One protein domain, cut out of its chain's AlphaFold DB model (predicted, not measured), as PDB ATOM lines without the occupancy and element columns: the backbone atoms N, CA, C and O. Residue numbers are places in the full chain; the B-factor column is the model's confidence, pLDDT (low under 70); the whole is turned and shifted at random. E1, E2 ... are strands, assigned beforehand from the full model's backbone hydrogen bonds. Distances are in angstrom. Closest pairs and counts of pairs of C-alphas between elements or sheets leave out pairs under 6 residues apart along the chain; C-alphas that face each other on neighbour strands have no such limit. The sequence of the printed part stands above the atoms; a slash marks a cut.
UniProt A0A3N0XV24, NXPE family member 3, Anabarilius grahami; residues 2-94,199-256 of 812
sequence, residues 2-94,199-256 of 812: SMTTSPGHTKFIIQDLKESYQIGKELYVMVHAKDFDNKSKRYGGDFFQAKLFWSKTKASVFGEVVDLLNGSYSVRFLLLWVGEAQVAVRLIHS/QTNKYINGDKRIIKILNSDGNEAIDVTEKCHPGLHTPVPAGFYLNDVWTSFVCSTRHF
ATOM      1  N   SER A   2      23.046 -50.358 -13.635       72.94
ATOM      2  CA  SER A   2      21.839 -49.531 -13.425       72.94
ATOM      3  C   SER A   2      21.272 -49.561 -11.992       72.94
ATOM      4  O   SER A   2      20.904 -48.503 -11.507       72.94
ATOM      5  N   MET A   3      21.346 -50.703 -11.283       78.06
ATOM      6  CA  MET A   3      20.878 -50.876  -9.890       78.06
ATOM      7  C   MET A   3      21.851 -50.394  -8.784       78.06
ATOM      8  O   MET A   3      21.501 -50.443  -7.602       78.06
ATOM      9  N   THR A   4      23.081 -49.973  -9.115       87.50
ATOM     10  CA  THR A   4      24.053 -49.494  -8.104       87.50
ATOM     11  C   THR A   4      23.761 -48.056  -7.714       87.50
ATOM     12  O   THR A   4      23.217 -47.295  -8.513       87.50
ATOM     13  N   THR A   5      24.132 -47.675  -6.498       89.56
ATOM     14  CA  THR A   5      23.876 -46.334  -5.976       89.56
ATOM     15  C   THR A   5      24.578 -45.275  -6.829       89.56
ATOM     16  O   THR A   5      25.802 -45.246  -6.947       89.56
ATOM     17  N   SER A   6      23.782 -44.393  -7.432       91.50
ATOM     18  CA  SER A   6      24.203 -43.241  -8.222       91.50
ATOM     19  C   SER A   6      24.358 -42.017  -7.324       91.50
ATOM     20  O   SER A   6      23.360 -41.517  -6.791       91.50
ATOM     21  N   PRO A   7      25.570 -41.451  -7.204       85.38
ATOM     22  CA  PRO A   7      25.785 -40.202  -6.479       85.38
ATOM     23  C   PRO A   7      25.006 -39.017  -7.061       85.38
ATOM     24  O   PRO A   7      24.607 -38.119  -6.327       85.38
ATOM     25  N   GLY A   8      24.781 -39.015  -8.381       86.94
ATOM     26  CA  GLY A   8      24.092 -37.928  -9.080       86.94
ATOM     27  C   GLY A   8      22.578 -37.911  -8.858       86.94
ATOM     28  O   GLY A   8      21.972 -36.841  -8.897       86.94
ATOM     29  N   HIS A   9      21.969 -39.075  -8.612       91.75
ATOM     30  CA  HIS A   9      20.525 -39.201  -8.367       91.75
ATOM     31  C   HIS A   9      20.172 -39.313  -6.886       91.75
ATOM     32  O   HIS A   9      19.069 -38.929  -6.491       91.75
ATOM     33  N   THR A  10      21.091 -39.837  -6.076       92.19
ATOM     34  CA  THR A  10      20.944 -39.907  -4.623       92.19
ATOM     35  C   THR A  10      20.848 -38.500  -4.053       92.19
ATOM     36  O   THR A  10      21.551 -37.587  -4.494       92.19
ATOM     37  N   LYS A  11      19.959 -38.318  -3.077       93.56
ATOM     38  CA  LYS A  11      19.761 -37.033  -2.405       93.56
ATOM     39  C   LYS A  11      19.711 -37.202  -0.900       93.56
ATOM     40  O   LYS A  11      19.309 -38.256  -0.418       93.56
ATOM     41  N   PHE A  12      20.064 -36.146  -0.174       94.00
ATOM     42  CA  PHE A  12      19.826 -36.066   1.265       94.00
ATOM     43  C   PHE A  12      18.899 -34.900   1.625       94.00
ATOM     44  O   PHE A  12      18.899 -33.865   0.951       94.00
ATOM     45  N   ILE A  13      18.109 -35.080   2.684       91.94
ATOM     46  CA  ILE A  13      17.071 -34.156   3.152       91.94
ATOM     47  C   ILE A  13      17.178 -34.013   4.672       91.94
ATOM     48  O   ILE A  13      17.165 -35.014   5.389       91.94
ATOM     49  N   ILE A  14      17.248 -32.776   5.166       90.00
ATOM     50  CA  ILE A  14      17.191 -32.488   6.604       90.00
ATOM     51  C   ILE A  14      15.753 -32.702   7.096       90.00
ATOM     52  O   ILE A  14      14.824 -32.117   6.536       90.00
ATOM     53  N   GLN A  15      15.576 -33.550   8.111       89.19
ATOM     54  CA  GLN A  15      14.265 -33.860   8.687       89.19
ATOM     55  C   GLN A  15      13.824 -32.770   9.662       89.19
ATOM     56  O   GLN A  15      14.654 -32.221  10.387       89.19
ATOM     57  N   ASP A  16      12.520 -32.471   9.664       82.56
ATOM     58  CA  ASP A  16      11.857 -31.566  10.611       82.56
ATOM     59  C   ASP A  16      12.637 -30.271  10.871       82.56
ATOM     60  O   ASP A  16      12.939 -29.915  12.015       82.56
ATOM     61  N   LEU A  17      13.015 -29.584   9.781       82.88
ATOM     62  CA  LEU A  17      13.829 -28.377   9.878       82.88
ATOM     63  C   LEU A  17      13.096 -27.295  10.686       82.88
ATOM     64  O   LEU A  17      12.067 -26.782  10.250       82.88
ATOM     65  N   LYS A  18      13.661 -26.921  11.836       82.25
ATOM     66  CA  LYS A  18      13.175 -25.836  12.697       82.25
ATOM     67  C   LYS A  18      13.850 -24.517  12.330       82.25
ATOM     68  O   LYS A  18      14.946 -24.509  11.772       82.25
ATOM     69  N   GLU A  19      13.224 -23.395  12.688       81.56
ATOM     70  CA  GLU A  19      13.822 -22.061  12.501       81.56
ATOM     71  C   GLU A  19      15.161 -21.913  13.235       81.56
ATOM     72  O   GLU A  19      16.077 -21.240  12.761       81.56
ATOM     73  N   SER A  20      15.274 -22.562  14.394       84.50
ATOM     74  CA  SER A  20      16.502 -22.655  15.169       84.50
ATOM     75  C   SER A  20      16.507 -23.900  16.054       84.50
ATOM     76  O   SER A  20      15.464 -24.497  16.338       84.50
ATOM     77  N   TYR A  21      17.702 -24.294  16.477       84.19
ATOM     78  CA  TYR A  21      17.955 -25.427  17.355       84.19
ATOM     79  C   TYR A  21      18.732 -24.958  18.576       84.19
ATOM     80  O   TYR A  21      19.554 -24.060  18.460       84.19
ATOM     81  N   GLN A  22      18.523 -25.577  19.731       81.69
ATOM     82  CA  GLN A  22      19.406 -25.365  20.878       81.69
ATOM     83  C   GLN A  22      20.661 -26.238  20.745       81.69
ATOM     84  O   GLN A  22      20.605 -27.342  20.195       81.69
ATOM     85  N   ILE A  23      21.788 -25.750  21.255       82.12
ATOM     86  CA  ILE A  23      23.020 -26.525  21.415       82.12
ATOM     87  C   ILE A  23      22.759 -27.784  22.262       82.12
ATOM     88  O   ILE A  23      21.840 -27.826  23.081       82.12
ATOM     89  N   GLY A  24      23.509 -28.855  22.004       74.56
ATOM     90  CA  GLY A  24      23.331 -30.168  22.630       74.56
ATOM     91  C   GLY A  24      22.168 -30.989  22.064       74.56
ATOM     92  O   GLY A  24      22.045 -32.169  22.383       74.56
ATOM     93  N   LYS A  25      21.317 -30.410  21.206       84.56
ATOM     94  CA  LYS A  25      20.271 -31.156  20.494       84.56
ATOM     95  C   LYS A  25      20.831 -31.901  19.289       84.56
ATOM     96  O   LYS A  25      21.948 -31.666  18.830       84.56
ATOM     97  N   GLU A  26      20.007 -32.800  18.770       86.81
ATOM     98  CA  GLU A  26      20.337 -33.639  17.629       86.81
ATOM     99  C   GLU A  26      19.625 -33.149  16.367       86.81
ATOM    100  O   GLU A  26      18.492 -32.663  16.415       86.81
ATOM    101  N   LEU A  27      20.295 -33.304  15.228       88.94
ATOM    102  CA  LEU A  27      19.755 -33.062  13.901       88.94
ATOM    103  C   LEU A  27      19.801 -34.356  13.096       88.94
ATOM    104  O   LEU A  27      20.852 -34.991  12.990       88.94
ATOM    105  N   TYR A  28      18.675 -34.695  12.480       93.19
ATOM    106  CA  TYR A  28      18.534 -35.887  11.658       93.19
ATOM    107  C   TYR A  28      18.466 -35.519  10.174       93.19
ATOM    108  O   TYR A  28      17.747 -34.606   9.761       93.19
ATOM    109  N   VAL A  29      19.225 -36.239   9.356       92.50
ATOM    110  CA  VAL A  29      19.256 -36.098   7.899       92.50
ATOM    111  C   VAL A  29      19.003 -37.457   7.275       92.50
ATOM    112  O   VAL A  29      19.666 -38.428   7.607       92.50
ATOM    113  N   MET A  30      18.072 -37.523   6.333       96.06
ATOM    114  CA  MET A  30      17.781 -38.747   5.593       96.06
ATOM    115  C   MET A  30      18.461 -38.705   4.237       96.06
ATOM    116  O   MET A  30      18.265 -37.766   3.468       96.06
ATOM    117  N   VAL A  31      19.243 -39.731   3.925       96.19
ATOM    118  CA  VAL A  31      19.782 -39.981   2.588       96.19
ATOM    119  C   VAL A  31      18.884 -41.001   1.909       96.19
ATOM    120  O   VAL A  31      18.670 -42.088   2.436       96.19
ATOM    121  N   HIS A  32      18.384 -40.670   0.725       95.62
ATOM    122  CA  HIS A  32      17.605 -41.575  -0.111       95.62
ATOM    123  C   HIS A  32      18.465 -42.006  -1.289       95.62
ATOM    124  O   HIS A  32      18.644 -41.251  -2.254       95.62
ATOM    125  N   ALA A  33      19.032 -43.207  -1.179       94.56
ATOM    126  CA  ALA A  33      19.887 -43.757  -2.211       94.56
ATOM    127  C   ALA A  33      19.050 -44.102  -3.442       94.56
ATOM    128  O   ALA A  33      17.999 -44.749  -3.376       94.56
ATOM    129  N   LYS A  34      19.537 -43.641  -4.588       94.62
ATOM    130  CA  LYS A  34      18.945 -43.927  -5.884       94.62
ATOM    131  C   LYS A  34      19.966 -44.532  -6.798       94.62
ATOM    132  O   LYS A  34      21.151 -44.231  -6.702       94.62
ATOM    133  N   ASP A  35      19.481 -45.350  -7.702       91.00
ATOM    134  CA  ASP A  35      20.299 -46.010  -8.688       91.00
ATOM    135  C   ASP A  35      20.529 -45.136  -9.944       91.00
ATOM    136  O   ASP A  35      20.117 -43.966 -10.010       91.00
ATOM    137  N   PHE A  36      21.243 -45.652 -10.948       89.50
ATOM    138  CA  PHE A  36      21.547 -44.903 -12.177       89.50
ATOM    139  C   PHE A  36      20.342 -44.727 -13.107       89.50
ATOM    140  O   PHE A  36      20.384 -43.840 -13.954       89.50
ATOM    141  N   ASP A  37      19.250 -45.460 -12.883       91.69
ATOM    142  CA  ASP A  37      17.963 -45.252 -13.560       91.69
ATOM    143  C   ASP A  37      17.044 -44.311 -12.766       91.69
ATOM    144  O   ASP A  37      15.862 -44.161 -13.083       91.69
ATOM    145  N   ASN A  38      17.581 -43.668 -11.720       92.56
ATOM    146  CA  ASN A  38      16.862 -42.758 -10.828       92.56
ATOM    147  C   ASN A  38      15.716 -43.451 -10.054       92.56
ATOM    148  O   ASN A  38      14.790 -42.786  -9.568       92.56
ATOM    149  N   LYS A  39      15.794 -44.778  -9.883       94.25
ATOM    150  CA  LYS A  39      14.890 -45.566  -9.038       94.25
ATOM    151  C   LYS A  39      15.446 -45.655  -7.621       94.25
ATOM    152  O   LYS A  39      16.656 -45.679  -7.403       94.25
ATOM    153  N   SER A  40      14.553 -45.686  -6.640       95.00
ATOM    154  CA  SER A  40      14.947 -45.852  -5.239       95.00
ATOM    155  C   SER A  40      15.548 -47.233  -5.005       95.00
ATOM    156  O   SER A  40      14.991 -48.245  -5.442       95.00
ATOM    157  N   LYS A  41      16.662 -47.267  -4.272       93.75
ATOM    158  CA  LYS A  41      17.247 -48.508  -3.764       93.75
ATOM    159  C   LYS A  41      16.263 -49.178  -2.801       93.75
ATOM    160  O   LYS A  41      15.469 -48.502  -2.155       93.75
ATOM    161  N   ARG A  42      16.309 -50.512  -2.737       90.56
ATOM    162  CA  ARG A  42      15.451 -51.335  -1.859       90.56
ATOM    163  C   ARG A  42      16.225 -52.068  -0.763       90.56
ATOM    164  O   ARG A  42      15.628 -52.812   0.002       90.56
ATOM    165  N   TYR A  43      17.540 -51.891  -0.723       87.94
ATOM    166  CA  TYR A  43      18.450 -52.532   0.217       87.94
ATOM    167  C   TYR A  43      19.583 -51.571   0.578       87.94
ATOM    168  O   TYR A  43      19.883 -50.655  -0.194       87.94
ATOM    169  N   GLY A  44      20.162 -51.777   1.759       88.62
ATOM    170  CA  GLY A  44      21.278 -50.999   2.295       88.62
ATOM    171  C   GLY A  44      22.667 -51.519   1.901       88.62
ATOM    172  O   GLY A  44      22.828 -52.285   0.954       88.62
ATOM    173  N   GLY A  45      23.679 -51.136   2.669       86.19
ATOM    174  CA  GLY A  45      25.065 -51.598   2.599       86.19
ATOM    175  C   GLY A  45      26.040 -50.573   2.022       86.19
ATOM    176  O   GLY A  45      27.236 -50.850   1.961       86.19
ATOM    177  N   ASP A  46      25.558 -49.409   1.579       92.94
ATOM    178  CA  ASP A  46      26.403 -48.323   1.089       92.94
ATOM    179  C   ASP A  46      27.164 -47.686   2.262       92.94
ATOM    180  O   ASP A  46      26.609 -47.382   3.318       92.94
ATOM    181  N   PHE A  47      28.450 -47.423   2.062       88.44
ATOM    182  CA  PHE A  47      29.268 -46.689   3.013       88.44
ATOM    183  C   PHE A  47      29.211 -45.192   2.704       88.44
ATOM    184  O   PHE A  47      29.954 -44.692   1.855       88.44
ATOM    185  N   PHE A  48      28.340 -44.466   3.402       87.62
ATOM    186  CA  PHE A  48      28.321 -43.006   3.391       87.62
ATOM    187  C   PHE A  48      29.181 -42.427   4.517       87.62
ATOM    188  O   PHE A  48      29.305 -42.999   5.598       87.62
ATOM    189  N   GLN A  49      29.736 -41.242   4.280       85.50
ATOM    190  CA  GLN A  49      30.261 -40.375   5.328       85.50
ATOM    191  C   GLN A  49      29.546 -39.040   5.265       85.50
ATOM    192  O   GLN A  49      29.307 -38.495   4.185       85.50
ATOM    193  N   ALA A  50      29.247 -38.488   6.429       82.81
ATOM    194  CA  ALA A  50      28.568 -37.219   6.535       82.81
ATOM    195  C   ALA A  50      29.274 -36.323   7.548       82.81
ATOM    196  O   ALA A  50      29.895 -36.795   8.501       82.81
ATOM    197  N   LYS A  51      29.191 -35.014   7.329       85.94
ATOM    198  CA  LYS A  51      29.684 -34.013   8.269       85.94
ATOM    199  C   LYS A  51      28.715 -32.847   8.359       85.94
ATOM    200  O   LYS A  51      28.176 -32.406   7.341       85.94
ATOM    201  N   LEU A  52      28.557 -32.330   9.567       83.25
ATOM    202  CA  LEU A  52      27.979 -31.022   9.813       83.25
ATOM    203  C   LEU A  52      29.152 -30.072  10.016       83.25
ATOM    204  O   LEU A  52      30.084 -30.396  10.748       83.25
ATOM    205  N   PHE A  53      29.166 -28.943   9.325       87.19
ATOM    206  CA  PHE A  53      30.310 -28.046   9.341       87.19
ATOM    207  C   PHE A  53      29.908 -26.599   9.108       87.19
ATOM    208  O   PHE A  53      28.852 -26.301   8.556       87.19
ATOM    209  N   TRP A  54      30.803 -25.697   9.478       83.94
ATOM    210  CA  TRP A  54      30.718 -24.302   9.106       83.94
ATOM    211  C   TRP A  54      32.103 -23.749   8.838       83.94
ATOM    212  O   TRP A  54      32.956 -23.700   9.722       83.94
ATOM    213  N   SER A  55      32.336 -23.322   7.600       75.06
ATOM    214  CA  SER A  55      33.674 -22.916   7.171       75.06
ATOM    215  C   SER A  55      34.176 -21.660   7.888       75.06
ATOM    216  O   SER A  55      35.376 -21.549   8.113       75.06
ATOM    217  N   LYS A  56      33.292 -20.720   8.271       71.31
ATOM    218  CA  LYS A  56      33.721 -19.443   8.878       71.31
ATOM    219  C   LYS A  56      34.299 -19.625  10.280       71.31
ATOM    220  O   LYS A  56      35.355 -19.081  10.570       71.31
ATOM    221  N   THR A  57      33.628 -20.405  11.129       61.00
ATOM    222  CA  THR A  57      34.118 -20.748  12.478       61.00
ATOM    223  C   THR A  57      34.978 -22.002  12.467       61.00
ATOM    224  O   THR A  57      35.329 -22.514  13.523       61.00
ATOM    225  N   LYS A  58      35.286 -22.543  11.279       75.62
ATOM    226  CA  LYS A  58      36.051 -23.782  11.099       75.62
ATOM    227  C   LYS A  58      35.532 -24.911  11.995       75.62
ATOM    228  O   LYS A  58      36.295 -25.703  12.547       75.62
ATOM    229  N   ALA A  59      34.216 -24.926  12.182       71.75
ATOM    230  CA  ALA A  59      33.544 -25.893  13.018       71.75
ATOM    231  C   ALA A  59      33.202 -27.118  12.179       71.75
ATOM    232  O   ALA A  59      32.791 -26.983  11.022       71.75
ATOM    233  N   SER A  60      33.367 -28.315  12.733       82.75
ATOM    234  CA  SER A  60      32.861 -29.522  12.086       82.75
ATOM    235  C   SER A  60      32.690 -30.682  13.048       82.75
ATOM    236  O   SER A  60      33.482 -30.864  13.962       82.75
ATOM    237  N   VAL A  61      31.683 -31.507  12.804       79.31
ATOM    238  CA  VAL A  61      31.438 -32.744  13.540       79.31
ATOM    239  C   VAL A  61      31.111 -33.864  12.557       79.31
ATOM    240  O   VAL A  61      30.477 -33.646  11.517       79.31
ATOM    241  N   PHE A  62      31.584 -35.068  12.873       83.12
ATOM    242  CA  PHE A  62      31.261 -36.281  12.130       83.12
ATOM    243  C   PHE A  62      29.785 -36.659  12.333       83.12
ATOM    244  O   PHE A  62      29.281 -36.613  13.451       83.12
ATOM    245  N   GLY A  63      29.096 -37.022  11.252       83.81
ATOM    246  CA  GLY A  63      27.724 -37.526  11.306       83.81
ATOM    247  C   GLY A  63      27.700 -39.036  11.449       83.81
ATOM    248  O   GLY A  63      28.303 -39.734  10.634       83.81
ATOM    249  N   GLU A  64      26.979 -39.535  12.447       86.19
ATOM    250  CA  GLU A  64      26.730 -40.966  12.592       86.19
ATOM    251  C   GLU A  64      25.749 -41.414  11.511       86.19
ATOM    252  O   GLU A  64      24.621 -40.931  11.459       86.19
ATOM    253  N   VAL A  65      26.181 -42.319  10.635       89.12
ATOM    254  CA  VAL A  65      25.347 -42.861   9.560       89.12
ATOM    255  C   VAL A  65      24.824 -44.230   9.975       89.12
ATOM    256  O   VAL A  65      25.605 -45.151  10.206       89.12
ATOM    257  N   VAL A  66      23.504 -44.369  10.002       91.94
ATOM    258  CA  VAL A  66      22.785 -45.616  10.250       91.94
ATOM    259  C   VAL A  66      22.093 -46.047   8.965       91.94
ATOM    260  O   VAL A  66      21.275 -45.322   8.395       91.94
ATOM    261  N   ASP A  67      22.422 -47.245   8.510       92.00
ATOM    262  CA  ASP A  67      21.755 -47.884   7.384       92.00
ATOM    263  C   ASP A  67      20.405 -48.465   7.819       92.00
ATOM    264  O   ASP A  67      20.337 -49.269   8.748       92.00
ATOM    265  N   LEU A  68      19.327 -48.061   7.144       92.88
ATOM    266  CA  LEU A  68      17.970 -48.537   7.432       92.88
ATOM    267  C   LEU A  68      17.612 -49.803   6.644       92.88
ATOM    268  O   LEU A  68      16.463 -50.242   6.664       92.88
ATOM    269  N   LEU A  69      18.582 -50.373   5.924       90.12
ATOM    270  CA  LEU A  69      18.504 -51.631   5.177       90.12
ATOM    271  C   LEU A  69      17.460 -51.649   4.055       90.12
ATOM    272  O   LEU A  69      17.220 -52.690   3.450       90.12
ATOM    273  N   ASN A  70      16.874 -50.500   3.729       89.69
ATOM    274  CA  ASN A  70      15.820 -50.354   2.729       89.69
ATOM    275  C   ASN A  70      16.210 -49.402   1.587       89.69
ATOM    276  O   ASN A  70      15.349 -48.993   0.813       89.69
ATOM    277  N   GLY A  71      17.493 -49.041   1.481       88.69
ATOM    278  CA  GLY A  71      17.994 -48.057   0.516       88.69
ATOM    279  C   GLY A  71      17.917 -46.606   0.998       88.69
ATOM    280  O   GLY A  71      18.207 -45.687   0.234       88.69
ATOM    281  N   SER A  72      17.540 -46.379   2.256       94.31
ATOM    282  CA  SER A  72      17.674 -45.085   2.922       94.31
ATOM    283  C   SER A  72      18.614 -45.180   4.122       94.31
ATOM    284  O   SER A  72      18.758 -46.236   4.733       94.31
ATOM    285  N   TYR A  73      19.240 -44.058   4.464       96.44
ATOM    286  CA  TYR A  73      20.196 -43.952   5.564       96.44
ATOM    287  C   TYR A  73      19.809 -42.770   6.437       96.44
ATOM    288  O   TYR A  73      19.546 -41.683   5.921       96.44
ATOM    289  N   SER A  74      19.787 -42.978   7.748       95.19
ATOM    290  CA  SER A  74      19.636 -41.900   8.718       95.19
ATOM    291  C   SER A  74      21.017 -41.401   9.113       95.19
ATOM    292  O   SER A  74      21.911 -42.191   9.399       95.19
ATOM    293  N   VAL A  75      21.208 -40.093   9.113       93.75
ATOM    294  CA  VAL A  75      22.421 -39.445   9.589       93.75
ATOM    295  C   VAL A  75      22.062 -38.598  10.794       93.75
ATOM    296  O   VAL A  75      21.244 -37.683  10.689       93.75
ATOM    297  N   ARG A  76      22.699 -38.882  11.923       91.56
ATOM    298  CA  ARG A  76      22.528 -38.160  13.178       91.56
ATOM    299  C   ARG A  76      23.725 -37.240  13.409       91.56
ATOM    300  O   ARG A  76      24.878 -37.673  13.383       91.56
ATOM    301  N   PHE A  77      23.446 -35.963  13.643       87.69
ATOM    302  CA  PHE A  77      24.432 -34.959  14.032       87.69
ATOM    303  C   PHE A  77      24.121 -34.418  15.421       87.69
ATOM    304  O   PHE A  77      22.980 -34.062  15.705       87.69
ATOM    305  N   LEU A  78      25.150 -34.274  16.252       82.50
ATOM    306  CA  LEU A  78      25.076 -33.478  17.475       82.50
ATOM    307  C   LEU A  78      25.368 -32.009  17.143       82.50
ATOM    308  O   LEU A  78      26.305 -31.713  16.399       82.50
ATOM    309  N   LEU A  79      24.577 -31.084  17.688       85.88
ATOM    310  CA  LEU A  79      24.742 -29.642  17.487       85.88
ATOM    311  C   LEU A  79      25.601 -29.054  18.610       85.88
ATOM    312  O   LEU A  79      25.145 -28.933  19.742       85.88
ATOM    313  N   LEU A  80      26.856 -28.713  18.311       81.31
ATOM    314  CA  LEU A  80      27.910 -28.578  19.334       81.31
ATOM    315  C   LEU A  80      28.536 -27.182  19.427       81.31
ATOM    316  O   LEU A  80      29.478 -26.968  20.181       81.31
ATOM    317  N   TRP A  81      28.032 -26.224  18.654       83.56
ATOM    318  CA  TRP A  81      28.463 -24.831  18.714       83.56
ATOM    319  C   TRP A  81      27.281 -23.905  18.462       83.56
ATOM    320  O   TRP A  81      26.378 -24.235  17.697       83.56
ATOM    321  N   VAL A  82      27.309 -22.724  19.077       85.62
ATOM    322  CA  VAL A  82      26.363 -21.644  18.777       85.62
ATOM    323  C   VAL A  82      26.761 -20.988  17.454       85.62
ATOM    324  O   VAL A  82      27.943 -20.738  17.204       85.62
ATOM    325  N   GLY A  83      25.783 -20.697  16.599       87.50
ATOM    326  CA  GLY A  83      25.990 -20.047  15.309       87.50
ATOM    327  C   GLY A  83      25.330 -20.795  14.158       87.50
ATOM    328  O   GLY A  83      24.195 -21.249  14.262       87.50
ATOM    329  N   GLU A  84      26.031 -20.879  13.031       86.75
ATOM    330  CA  GLU A  84      25.508 -21.445  11.786       86.75
ATOM    331  C   GLU A  84      26.187 -22.776  11.451       86.75
ATOM    332  O   GLU A  84      27.333 -23.013  11.840       86.75
ATOM    333  N   ALA A  85      25.481 -23.641  10.721       81.88
ATOM    334  CA  ALA A  85      25.988 -24.928  10.260       81.88
ATOM    335  C   ALA A  85      25.371 -25.363   8.917       81.88
ATOM    336  O   ALA A  85      24.275 -24.941   8.546       81.88
ATOM    337  N   GLN A  86      26.083 -26.231   8.195       89.69
ATOM    338  CA  GLN A  86      25.675 -26.856   6.934       89.69
ATOM    339  C   GLN A  86      26.038 -28.340   6.909       89.69
ATOM    340  O   GLN A  86      27.013 -28.768   7.524       89.69
ATOM    341  N   VAL A  87      25.275 -29.125   6.150       85.25
ATOM    342  CA  VAL A  87      25.476 -30.571   6.004       85.25
ATOM    343  C   VAL A  87      26.179 -30.880   4.684       85.25
ATOM    344  O   VAL A  87      25.851 -30.319   3.640       85.25
ATOM    345  N   ALA A  88      27.128 -31.813   4.717       84.94
ATOM    346  CA  ALA A  88      27.674 -32.453   3.528       84.94
ATOM    347  C   ALA A  88      27.674 -33.974   3.695       84.94
ATOM    348  O   ALA A  88      28.080 -34.490   4.735       84.94
ATOM    349  N   VAL A  89      27.271 -34.683   2.640       85.06
ATOM    350  CA  VAL A  89      27.251 -36.149   2.579       85.06
ATOM    351  C   VAL A  89      28.071 -36.607   1.376       85.06
ATOM    352  O   VAL A  89      27.980 -36.025   0.293       85.06
ATOM    353  N   ARG A  90      28.876 -37.653   1.561       84.25
ATOM    354  CA  ARG A  90      29.630 -38.329   0.506       84.25
ATOM    355  C   ARG A  90      29.264 -39.805   0.483       84.25
ATOM    356  O   ARG A  90      29.276 -40.448   1.530       84.25
ATOM    357  N   LEU A  91      28.992 -40.351  -0.698       87.00
ATOM    358  CA  LEU A  91      29.001 -41.797  -0.897       87.00
ATOM    359  C   LEU A  91      30.459 -42.218  -0.962       87.00
ATOM    360  O   LEU A  91      31.098 -41.936  -1.967       87.00
ATOM    361  N   ILE A  92      30.999 -42.847   0.083       84.94
ATOM    362  CA  ILE A  92      32.374 -43.345   0.056       84.94
ATOM    363  C   ILE A  92      32.428 -44.623  -0.754       84.94
ATOM    364  O   ILE A  92      33.246 -44.649  -1.646       84.94
ATOM    365  N   HIS A  93      31.583 -45.627  -0.521       85.50
ATOM    366  CA  HIS A  93      31.476 -46.815  -1.383       85.50
ATOM    367  C   HIS A  93      30.005 -47.226  -1.511       85.50
ATOM    368  O   HIS A  93      29.281 -47.135  -0.526       85.50
ATOM    369  N   SER A  94      29.546 -47.685  -2.681       91.50
ATOM    370  CA  SER A  94      28.218 -48.305  -2.783       91.50
ATOM    371  C   SER A  94      28.174 -49.671  -2.087       91.50
ATOM    372  O   SER A  94      29.209 -50.263  -1.786       91.50
ATOM    373  N   GLN A 199      32.191 -45.386  -8.859       68.38
ATOM    374  CA  GLN A 199      31.264 -44.514  -8.109       68.38
ATOM    375  C   GLN A 199      31.562 -44.129  -6.589       68.38
ATOM    376  O   GLN A 199      30.683 -43.551  -5.961       68.38
ATOM    377  N   THR A 200      32.750 -44.376  -5.992       70.00
ATOM    378  CA  THR A 200      33.292 -44.075  -4.635       70.00
ATOM    379  C   THR A 200      33.484 -42.586  -4.333       70.00
ATOM    380  O   THR A 200      33.683 -41.772  -5.203       70.00
ATOM    381  N   ASN A 201      33.535 -42.211  -3.065       74.75
ATOM    382  CA  ASN A 201      33.976 -40.909  -2.539       74.75
ATOM    383  C   ASN A 201      33.328 -39.628  -3.146       74.75
ATOM    384  O   ASN A 201      33.760 -38.502  -2.877       74.75
ATOM    385  N   LYS A 202      32.194 -39.761  -3.839       80.38
ATOM    386  CA  LYS A 202      31.450 -38.655  -4.460       80.38
ATOM    387  C   LYS A 202      30.593 -37.879  -3.471       80.38
ATOM    388  O   LYS A 202      29.941 -38.469  -2.615       80.38
ATOM    389  N   TYR A 203      30.502 -36.564  -3.658       79.31
ATOM    390  CA  TYR A 203      29.511 -35.736  -2.966       79.31
ATOM    391  C   TYR A 203      28.091 -36.047  -3.438       79.31
ATOM    392  O   TYR A 203      27.844 -36.226  -4.630       79.31
ATOM    393  N   ILE A 204      27.166 -36.069  -2.482       81.81
ATOM    394  CA  ILE A 204      25.735 -36.211  -2.721       81.81
ATOM    395  C   ILE A 204      25.099 -34.826  -2.751       81.81
ATOM    396  O   ILE A 204      25.342 -33.997  -1.874       81.81
ATOM    397  N   ASN A 205      24.259 -34.582  -3.753       80.25
ATOM    398  CA  ASN A 205      23.479 -33.353  -3.827       80.25
ATOM    399  C   ASN A 205      22.330 -33.402  -2.816       80.25
ATOM    400  O   ASN A 205      21.585 -34.375  -2.763       80.25
ATOM    401  N   GLY A 206      22.128 -32.342  -2.043       78.69
ATOM    402  CA  GLY A 206      21.040 -32.299  -1.071       78.69
ATOM    403  C   GLY A 206      20.758 -30.899  -0.564       78.69
ATOM    404  O   GLY A 206      21.145 -29.908  -1.189       78.69
ATOM    405  N   ASP A 207      20.043 -30.849   0.550       76.00
ATOM    406  CA  ASP A 207      19.635 -29.618   1.213       76.00
ATOM    407  C   ASP A 207      20.832 -28.720   1.571       76.00
ATOM    408  O   ASP A 207      21.822 -29.175   2.144       76.00
ATOM    409  N   LYS A 208      20.733 -27.435   1.219       80.44
ATOM    410  CA  LYS A 208      21.779 -26.419   1.434       80.44
ATOM    411  C   LYS A 208      21.382 -25.358   2.462       80.44
ATOM    412  O   LYS A 208      22.096 -24.362   2.608       80.44
ATOM    413  N   ARG A 209      20.235 -25.526   3.129       82.06
ATOM    414  CA  ARG A 209      19.735 -24.579   4.131       82.06
ATOM    415  C   ARG A 209      20.731 -24.438   5.284       82.06
ATOM    416  O   ARG A 209      21.382 -25.399   5.689       82.06
ATOM    417  N   ILE A 210      20.855 -23.209   5.783       86.38
ATOM    418  CA  ILE A 210      21.701 -22.889   6.933       86.38
ATOM    419  C   ILE A 210      20.936 -23.257   8.202       86.38
ATOM    420  O   ILE A 210      19.807 -22.811   8.401       86.38
ATOM    421  N   ILE A 211      21.565 -24.055   9.057       86.25
ATOM    422  CA  ILE A 211      21.028 -24.456  10.357       86.25
ATOM    423  C   ILE A 211      21.506 -23.444  11.395       86.25
ATOM    424  O   ILE A 211      22.711 -23.230  11.528       86.25
ATOM    425  N   LYS A 212      20.570 -22.824  12.120       88.50
ATOM    426  CA  LYS A 212      20.868 -21.885  13.209       88.50
ATOM    427  C   LYS A 212      20.834 -22.603  14.553       88.50
ATOM    428  O   LYS A 212      19.825 -23.217  14.892       88.50
ATOM    429  N   ILE A 213      21.920 -22.494  15.311       85.94
ATOM    430  CA  ILE A 213      22.106 -23.123  16.618       85.94
ATOM    431  C   ILE A 213      22.240 -22.017  17.672       85.94
ATOM    432  O   ILE A 213      23.104 -21.146  17.564       85.94
ATOM    433  N   LEU A 214      21.367 -22.041  18.671       84.81
ATOM    434  CA  LEU A 214      21.249 -21.089  19.771       84.81
ATOM    435  C   LEU A 214      21.706 -21.732  21.085       84.81
ATOM    436  O   LEU A 214      21.852 -22.951  21.176       84.81
ATOM    437  N   ASN A 215      21.923 -20.914  22.110       80.69
ATOM    438  CA  ASN A 215      22.297 -21.407  23.433       80.69
ATOM    439  C   ASN A 215      21.116 -22.129  24.119       80.69
ATOM    440  O   ASN A 215      19.958 -21.844  23.803       80.69
ATOM    441  N   SER A 216      21.385 -23.058  25.038       70.44
ATOM    442  CA  SER A 216      20.345 -23.664  25.884       70.44
ATOM    443  C   SER A 216      20.070 -22.800  27.118       70.44
ATOM    444  O   SER A 216      20.989 -22.202  27.668       70.44
ATOM    445  N   ASP A 217      18.818 -22.772  27.590       61.44
ATOM    446  CA  ASP A 217      18.410 -22.019  28.795       61.44
ATOM    447  C   ASP A 217      19.002 -22.586  30.107       61.44
ATOM    448  O   ASP A 217      18.925 -21.956  31.160       61.44
ATOM    449  N   GLY A 218      19.629 -23.766  30.045       53.28
ATOM    450  CA  GLY A 218      20.491 -24.324  31.086       53.28
ATOM    451  C   GLY A 218      21.954 -24.237  30.658       53.28
ATOM    452  O   GLY A 218      22.299 -24.619  29.540       53.28
ATOM    453  N   ASN A 219      22.804 -23.728  31.547       46.12
ATOM    454  CA  ASN A 219      24.218 -23.419  31.323       46.12
ATOM    455  C   ASN A 219      25.113 -24.679  31.324       46.12
ATOM    456  O   ASN A 219      26.168 -24.702  31.955       46.12
ATOM    457  N   GLU A 220      24.682 -25.753  30.665       46.97
ATOM    458  CA  GLU A 220      25.504 -26.948  30.488       46.97
ATOM    459  C   GLU A 220      26.375 -26.748  29.249       46.97
ATOM    460  O   GLU A 220      26.005 -27.077  28.122       46.97
ATOM    461  N   ALA A 221      27.560 -26.167  29.451       52.16
ATOM    462  CA  ALA A 221      28.639 -26.376  28.499       52.16
ATOM    463  C   ALA A 221      28.780 -27.893  28.294       52.16
ATOM    464  O   ALA A 221      28.792 -28.644  29.271       52.16
ATOM    465  N   ILE A 222      28.885 -28.345  27.040       58.94
ATOM    466  CA  ILE A 222      29.240 -29.734  26.714       58.94
ATOM    467  C   ILE A 222      30.733 -29.889  27.031       58.94
ATOM    468  O   ILE A 222      31.573 -29.999  26.141       58.94
ATOM    469  N   ASP A 223      31.070 -29.755  28.307       61.06
ATOM    470  CA  ASP A 223      32.417 -29.830  28.824       61.06
ATOM    471  C   ASP A 223      32.568 -31.197  29.467       61.06
ATOM    472  O   ASP A 223      31.929 -31.529  30.470       61.06
ATOM    473  N   VAL A 224      33.379 -32.034  28.830       65.75
ATOM    474  CA  VAL A 224      33.711 -33.331  29.397       65.75
ATOM    475  C   VAL A 224      34.643 -33.067  30.566       65.75
ATOM    476  O   VAL A 224      35.825 -32.797  30.383       65.75
ATOM    477  N   THR A 225      34.100 -33.129  31.779       71.12
ATOM    478  CA  THR A 225      34.853 -32.910  33.024       71.12
ATOM    479  C   THR A 225      35.740 -34.101  33.392       71.12
ATOM    480  O   THR A 225      36.674 -33.968  34.188       71.12
ATOM    481  N   GLU A 226      35.480 -35.263  32.790       84.62
ATOM    482  CA  GLU A 226      36.268 -36.477  32.965       84.62
ATOM    483  C   GLU A 226      37.702 -36.266  32.461       84.62
ATOM    484  O   GLU A 226      37.947 -35.923  31.302       84.62
ATOM    485  N   LYS A 227      38.685 -36.449  33.346       85.75
ATOM    486  CA  LYS A 227      40.103 -36.332  32.987       85.75
ATOM    487  C   LYS A 227      40.512 -37.508  32.105       85.75
ATOM    488  O   LYS A 227      40.133 -38.641  32.372       85.75
ATOM    489  N   CYS A 228      41.353 -37.254  31.105       84.44
ATOM    490  CA  CYS A 228      41.848 -38.314  30.231       84.44
ATOM    491  C   CYS A 228      42.628 -39.374  31.021       84.44
ATOM    492  O   CYS A 228      43.668 -39.072  31.606       84.44
ATOM    493  N   HIS A 229      42.139 -40.613  30.991       85.94
ATOM    494  CA  HIS A 229      42.813 -41.785  31.539       85.94
ATOM    495  C   HIS A 229      42.593 -43.013  30.633       85.94
ATOM    496  O   HIS A 229      41.735 -42.989  29.746       85.94
ATOM    497  N   PRO A 230      43.370 -44.096  30.798       83.06
ATOM    498  CA  PRO A 230      43.172 -45.320  30.025       83.06
ATOM    499  C   PRO A 230      41.801 -45.967  30.279       83.06
ATOM    500  O   PRO A 230      41.288 -45.922  31.395       83.06
ATOM    501  N   GLY A 231      41.234 -46.621  29.260       80.56
ATOM    502  CA  GLY A 231      39.991 -47.402  29.376       80.56
ATOM    503  C   GLY A 231      38.695 -46.654  29.047       80.56
ATOM    504  O   GLY A 231      37.629 -47.262  29.089       80.56
ATOM    505  N   LEU A 232      38.777 -45.374  28.678       84.69
ATOM    506  CA  LEU A 232      37.615 -44.564  28.308       84.69
ATOM    507  C   LEU A 232      36.937 -45.056  27.021       84.69
ATOM    508  O   LEU A 232      37.595 -45.442  26.048       84.69
ATOM    509  N   HIS A 233      35.604 -45.015  27.008       83.50
ATOM    510  CA  HIS A 233      34.811 -45.348  25.830       83.50
ATOM    511  C   HIS A 233      34.860 -44.206  24.806       83.50
ATOM    512  O   HIS A 233      34.776 -43.036  25.161       83.50
ATOM    513  N   THR A 234      34.993 -44.537  23.519       79.81
ATOM    514  CA  THR A 234      34.965 -43.543  22.438       79.81
ATOM    515  C   THR A 234      33.559 -43.470  21.839       79.81
ATOM    516  O   THR A 234      33.173 -44.418  21.151       79.81
ATOM    517  N   PRO A 235      32.794 -42.384  22.070       81.38
ATOM    518  CA  PRO A 235      31.464 -42.234  21.492       81.38
ATOM    519  C   PRO A 235      31.537 -41.928  19.989       81.38
ATOM    520  O   PRO A 235      32.596 -41.584  19.452       81.38
ATOM    521  N   VAL A 236      30.397 -42.025  19.300       73.62
ATOM    522  CA  VAL A 236      30.236 -41.537  17.924       73.62
ATOM    523  C   VAL A 236      29.260 -40.354  17.935       73.62
ATOM    524  O   VAL A 236      28.110 -40.532  18.342       73.62
ATOM    525  N   PRO A 237      29.687 -39.156  17.488       79.88
ATOM    526  CA  PRO A 237      31.059 -38.776  17.118       79.88
ATOM    527  C   PRO A 237      32.014 -38.761  18.328       79.88
ATOM    528  O   PRO A 237      31.583 -38.574  19.457       79.88
ATOM    529  N   ALA A 238      33.324 -38.902  18.094       79.38
ATOM    530  CA  ALA A 238      34.336 -38.890  19.165       79.38
ATOM    531  C   ALA A 238      34.668 -37.477  19.689       79.38
ATOM    532  O   ALA A 238      35.425 -37.317  20.646       79.38
ATOM    533  N   GLY A 239      34.149 -36.449  19.024       84.62
ATOM    534  CA  GLY A 239      34.439 -35.047  19.276       84.62
ATOM    535  C   GLY A 239      34.046 -34.184  18.084       84.62
ATOM    536  O   GLY A 239      33.414 -34.655  17.131       84.62
ATOM    537  N   PHE A 240      34.436 -32.918  18.130       80.94
ATOM    538  CA  PHE A 240      34.173 -31.944  17.081       80.94
ATOM    539  C   PHE A 240      35.289 -30.911  16.993       80.94
ATOM    540  O   PHE A 240      36.017 -30.670  17.949       80.94
ATOM    541  N   TYR A 241      35.404 -30.278  15.835       78.50
ATOM    542  CA  TYR A 241      36.198 -29.077  15.653       78.50
ATOM    543  C   TYR A 241      35.359 -27.832  15.918       78.50
ATOM    544  O   TYR A 241      34.220 -27.745  15.455       78.50
ATOM    545  N   LEU A 242      35.965 -26.840  16.561       76.31
ATOM    546  CA  LEU A 242      35.503 -25.457  16.605       76.31
ATOM    547  C   LEU A 242      36.731 -24.545  16.549       76.31
ATOM    548  O   LEU A 242      37.653 -24.695  17.339       76.31
ATOM    549  N   ASN A 243      36.765 -23.608  15.605       73.06
ATOM    550  CA  ASN A 243      37.892 -22.698  15.379       73.06
ATOM    551  C   ASN A 243      39.243 -23.425  15.191       73.06
ATOM    552  O   ASN A 243      40.249 -23.002  15.750       73.06
ATOM    553  N   ASP A 244      39.264 -24.512  14.402       70.50
ATOM    554  CA  ASP A 244      40.410 -25.431  14.192       70.50
ATOM    555  C   ASP A 244      40.868 -26.221  15.429       70.50
ATOM    556  O   ASP A 244      41.843 -26.972  15.372       70.50
ATOM    557  N   VAL A 245      40.150 -26.115  16.542       73.75
ATOM    558  CA  VAL A 245      40.469 -26.827  17.775       73.75
ATOM    559  C   VAL A 245      39.586 -28.063  17.896       73.75
ATOM    560  O   VAL A 245      38.367 -27.952  17.809       73.75
ATOM    561  N   TRP A 246      40.195 -29.237  18.083       77.19
ATOM    562  CA  TRP A 246      39.464 -30.474  18.368       77.19
ATOM    563  C   TRP A 246      39.074 -30.534  19.846       77.19
ATOM    564  O   TRP A 246      39.947 -30.567  20.713       77.19
ATOM    565  N   THR A 247      37.774 -30.608  20.108       81.00
ATOM    566  CA  THR A 247      37.186 -30.886  21.418       81.00
ATOM    567  C   THR A 247      36.745 -32.344  21.455       81.00
ATOM    568  O   THR A 247      35.935 -32.777  20.633       81.00
ATOM    569  N   SER A 248      37.293 -33.111  22.394       83.62
ATOM    570  CA  SER A 248      37.005 -34.539  22.546       83.62
ATOM    571  C   SER A 248      35.764 -34.778  23.407       83.62
ATOM    572  O   SER A 248      35.617 -34.155  24.454       83.62
ATOM    573  N   PHE A 249      34.919 -35.736  23.015       82.88
ATOM    574  CA  PHE A 249      33.872 -36.279  23.893       82.88
ATOM    575  C   PHE A 249      34.343 -37.440  24.761       82.88
ATOM    576  O   PHE A 249      33.594 -37.926  25.597       82.88
ATOM    577  N   VAL A 250      35.578 -37.894  24.558       83.00
ATOM    578  CA  VAL A 250      36.160 -38.992  25.332       83.00
ATOM    579  C   VAL A 250      36.625 -38.503  26.702       83.00
ATOM    580  O   VAL A 250      36.482 -39.215  27.682       83.00
ATOM    581  N   CYS A 251      37.225 -37.312  26.767       84.69
ATOM    582  CA  CYS A 251      37.776 -36.729  27.988       84.69
ATOM    583  C   CYS A 251      38.125 -35.249  27.797       84.69
ATOM    584  O   CYS A 251      38.267 -34.778  26.667       84.69
ATOM    585  N   SER A 252      38.362 -34.549  28.905       83.00
ATOM    586  CA  SER A 252      38.855 -33.174  28.940       83.00
ATOM    587  C   SER A 252      40.246 -33.053  28.301       83.00
ATOM    588  O   SER A 252      41.268 -33.404  28.903       83.00
ATOM    589  N   THR A 253      40.308 -32.550  27.068       77.81
ATOM    590  CA  THR A 253      41.567 -32.297  26.351       77.81
ATOM    591  C   THR A 253      42.130 -30.919  26.678       77.81
ATOM    592  O   THR A 253      41.430 -29.918  26.575       77.81
ATOM    593  N   ARG A 254      43.424 -30.850  27.007       76.12
ATOM    594  CA  ARG A 254      44.133 -29.584  27.254       76.12
ATOM    595  C   ARG A 254      44.801 -29.059  25.986       76.12
ATOM    596  O   ARG A 254      45.271 -29.838  25.158       76.12
ATOM    597  N   HIS A 255      44.915 -27.740  25.877       77.94
ATOM    598  CA  HIS A 255      45.745 -27.098  24.861       77.94
ATOM    599  C   HIS A 255      47.157 -26.884  25.388       77.94
ATOM    600  O   HIS A 255      47.342 -26.352  26.481       77.94
ATOM    601  N   PHE A 256      48.144 -27.291  24.595       78.25
ATOM    602  CA  PHE A 256      49.549 -27.195  24.956       78.25
ATOM    603  C   PHE A 256      50.243 -26.122  24.116       78.25
ATOM    604  O   PHE A 256      50.194 -26.127  22.888       78.25
TER     605      PHE A 256
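AT A GLANCE: This is residues 2 to 94 and 199 to 256 of the 812 residues of the protein "NXPE family member 3" of Anabarilius grahami (UniProt A0A3N0XV24). With little regular structure, a twisted sheet rolls E1 to E6 into a flattened, nearly closed barrel; hairpin E8-E9 extends from E4. Nine named strands, 58 of 151 printed residues, make one branched antiparallel sheet, class all strand. It is compact, radius of gyration of the C-alphas 16.8 A, spanning 51 by 38 by 24 A.

HOW THE PARTS SIT: Hairpin E1, residues 11 to 14, and E2, 26 to 32, has N 13 and O 30 2.8 A apart. E3, 47 to 54, E4, 59 to 67, and E5, 72 to 78, form a meander of successive antiparallel neighbours. E2 to E5 and E3 to E6, 83 to 93, are Greek keys, a fourth strand pairing with the meander's far end. E7, 211 to 214, neighbours E6; E8, 239 to 242, neighbours E4 and E9, 245 to 248.

IN THESE COORDINATES: C-alpha 11 is at (19.761, -37.033, -2.405), C-alpha 248 at (37.005, -34.539, 22.546). E6 measures 32.0 A.

THE WHOLE: Residues 95 to 198 are cut out, C-alphas 94 and 199 being 7.2 A apart. Long link E7 to E8 includes low-confidence residues 217 to 224.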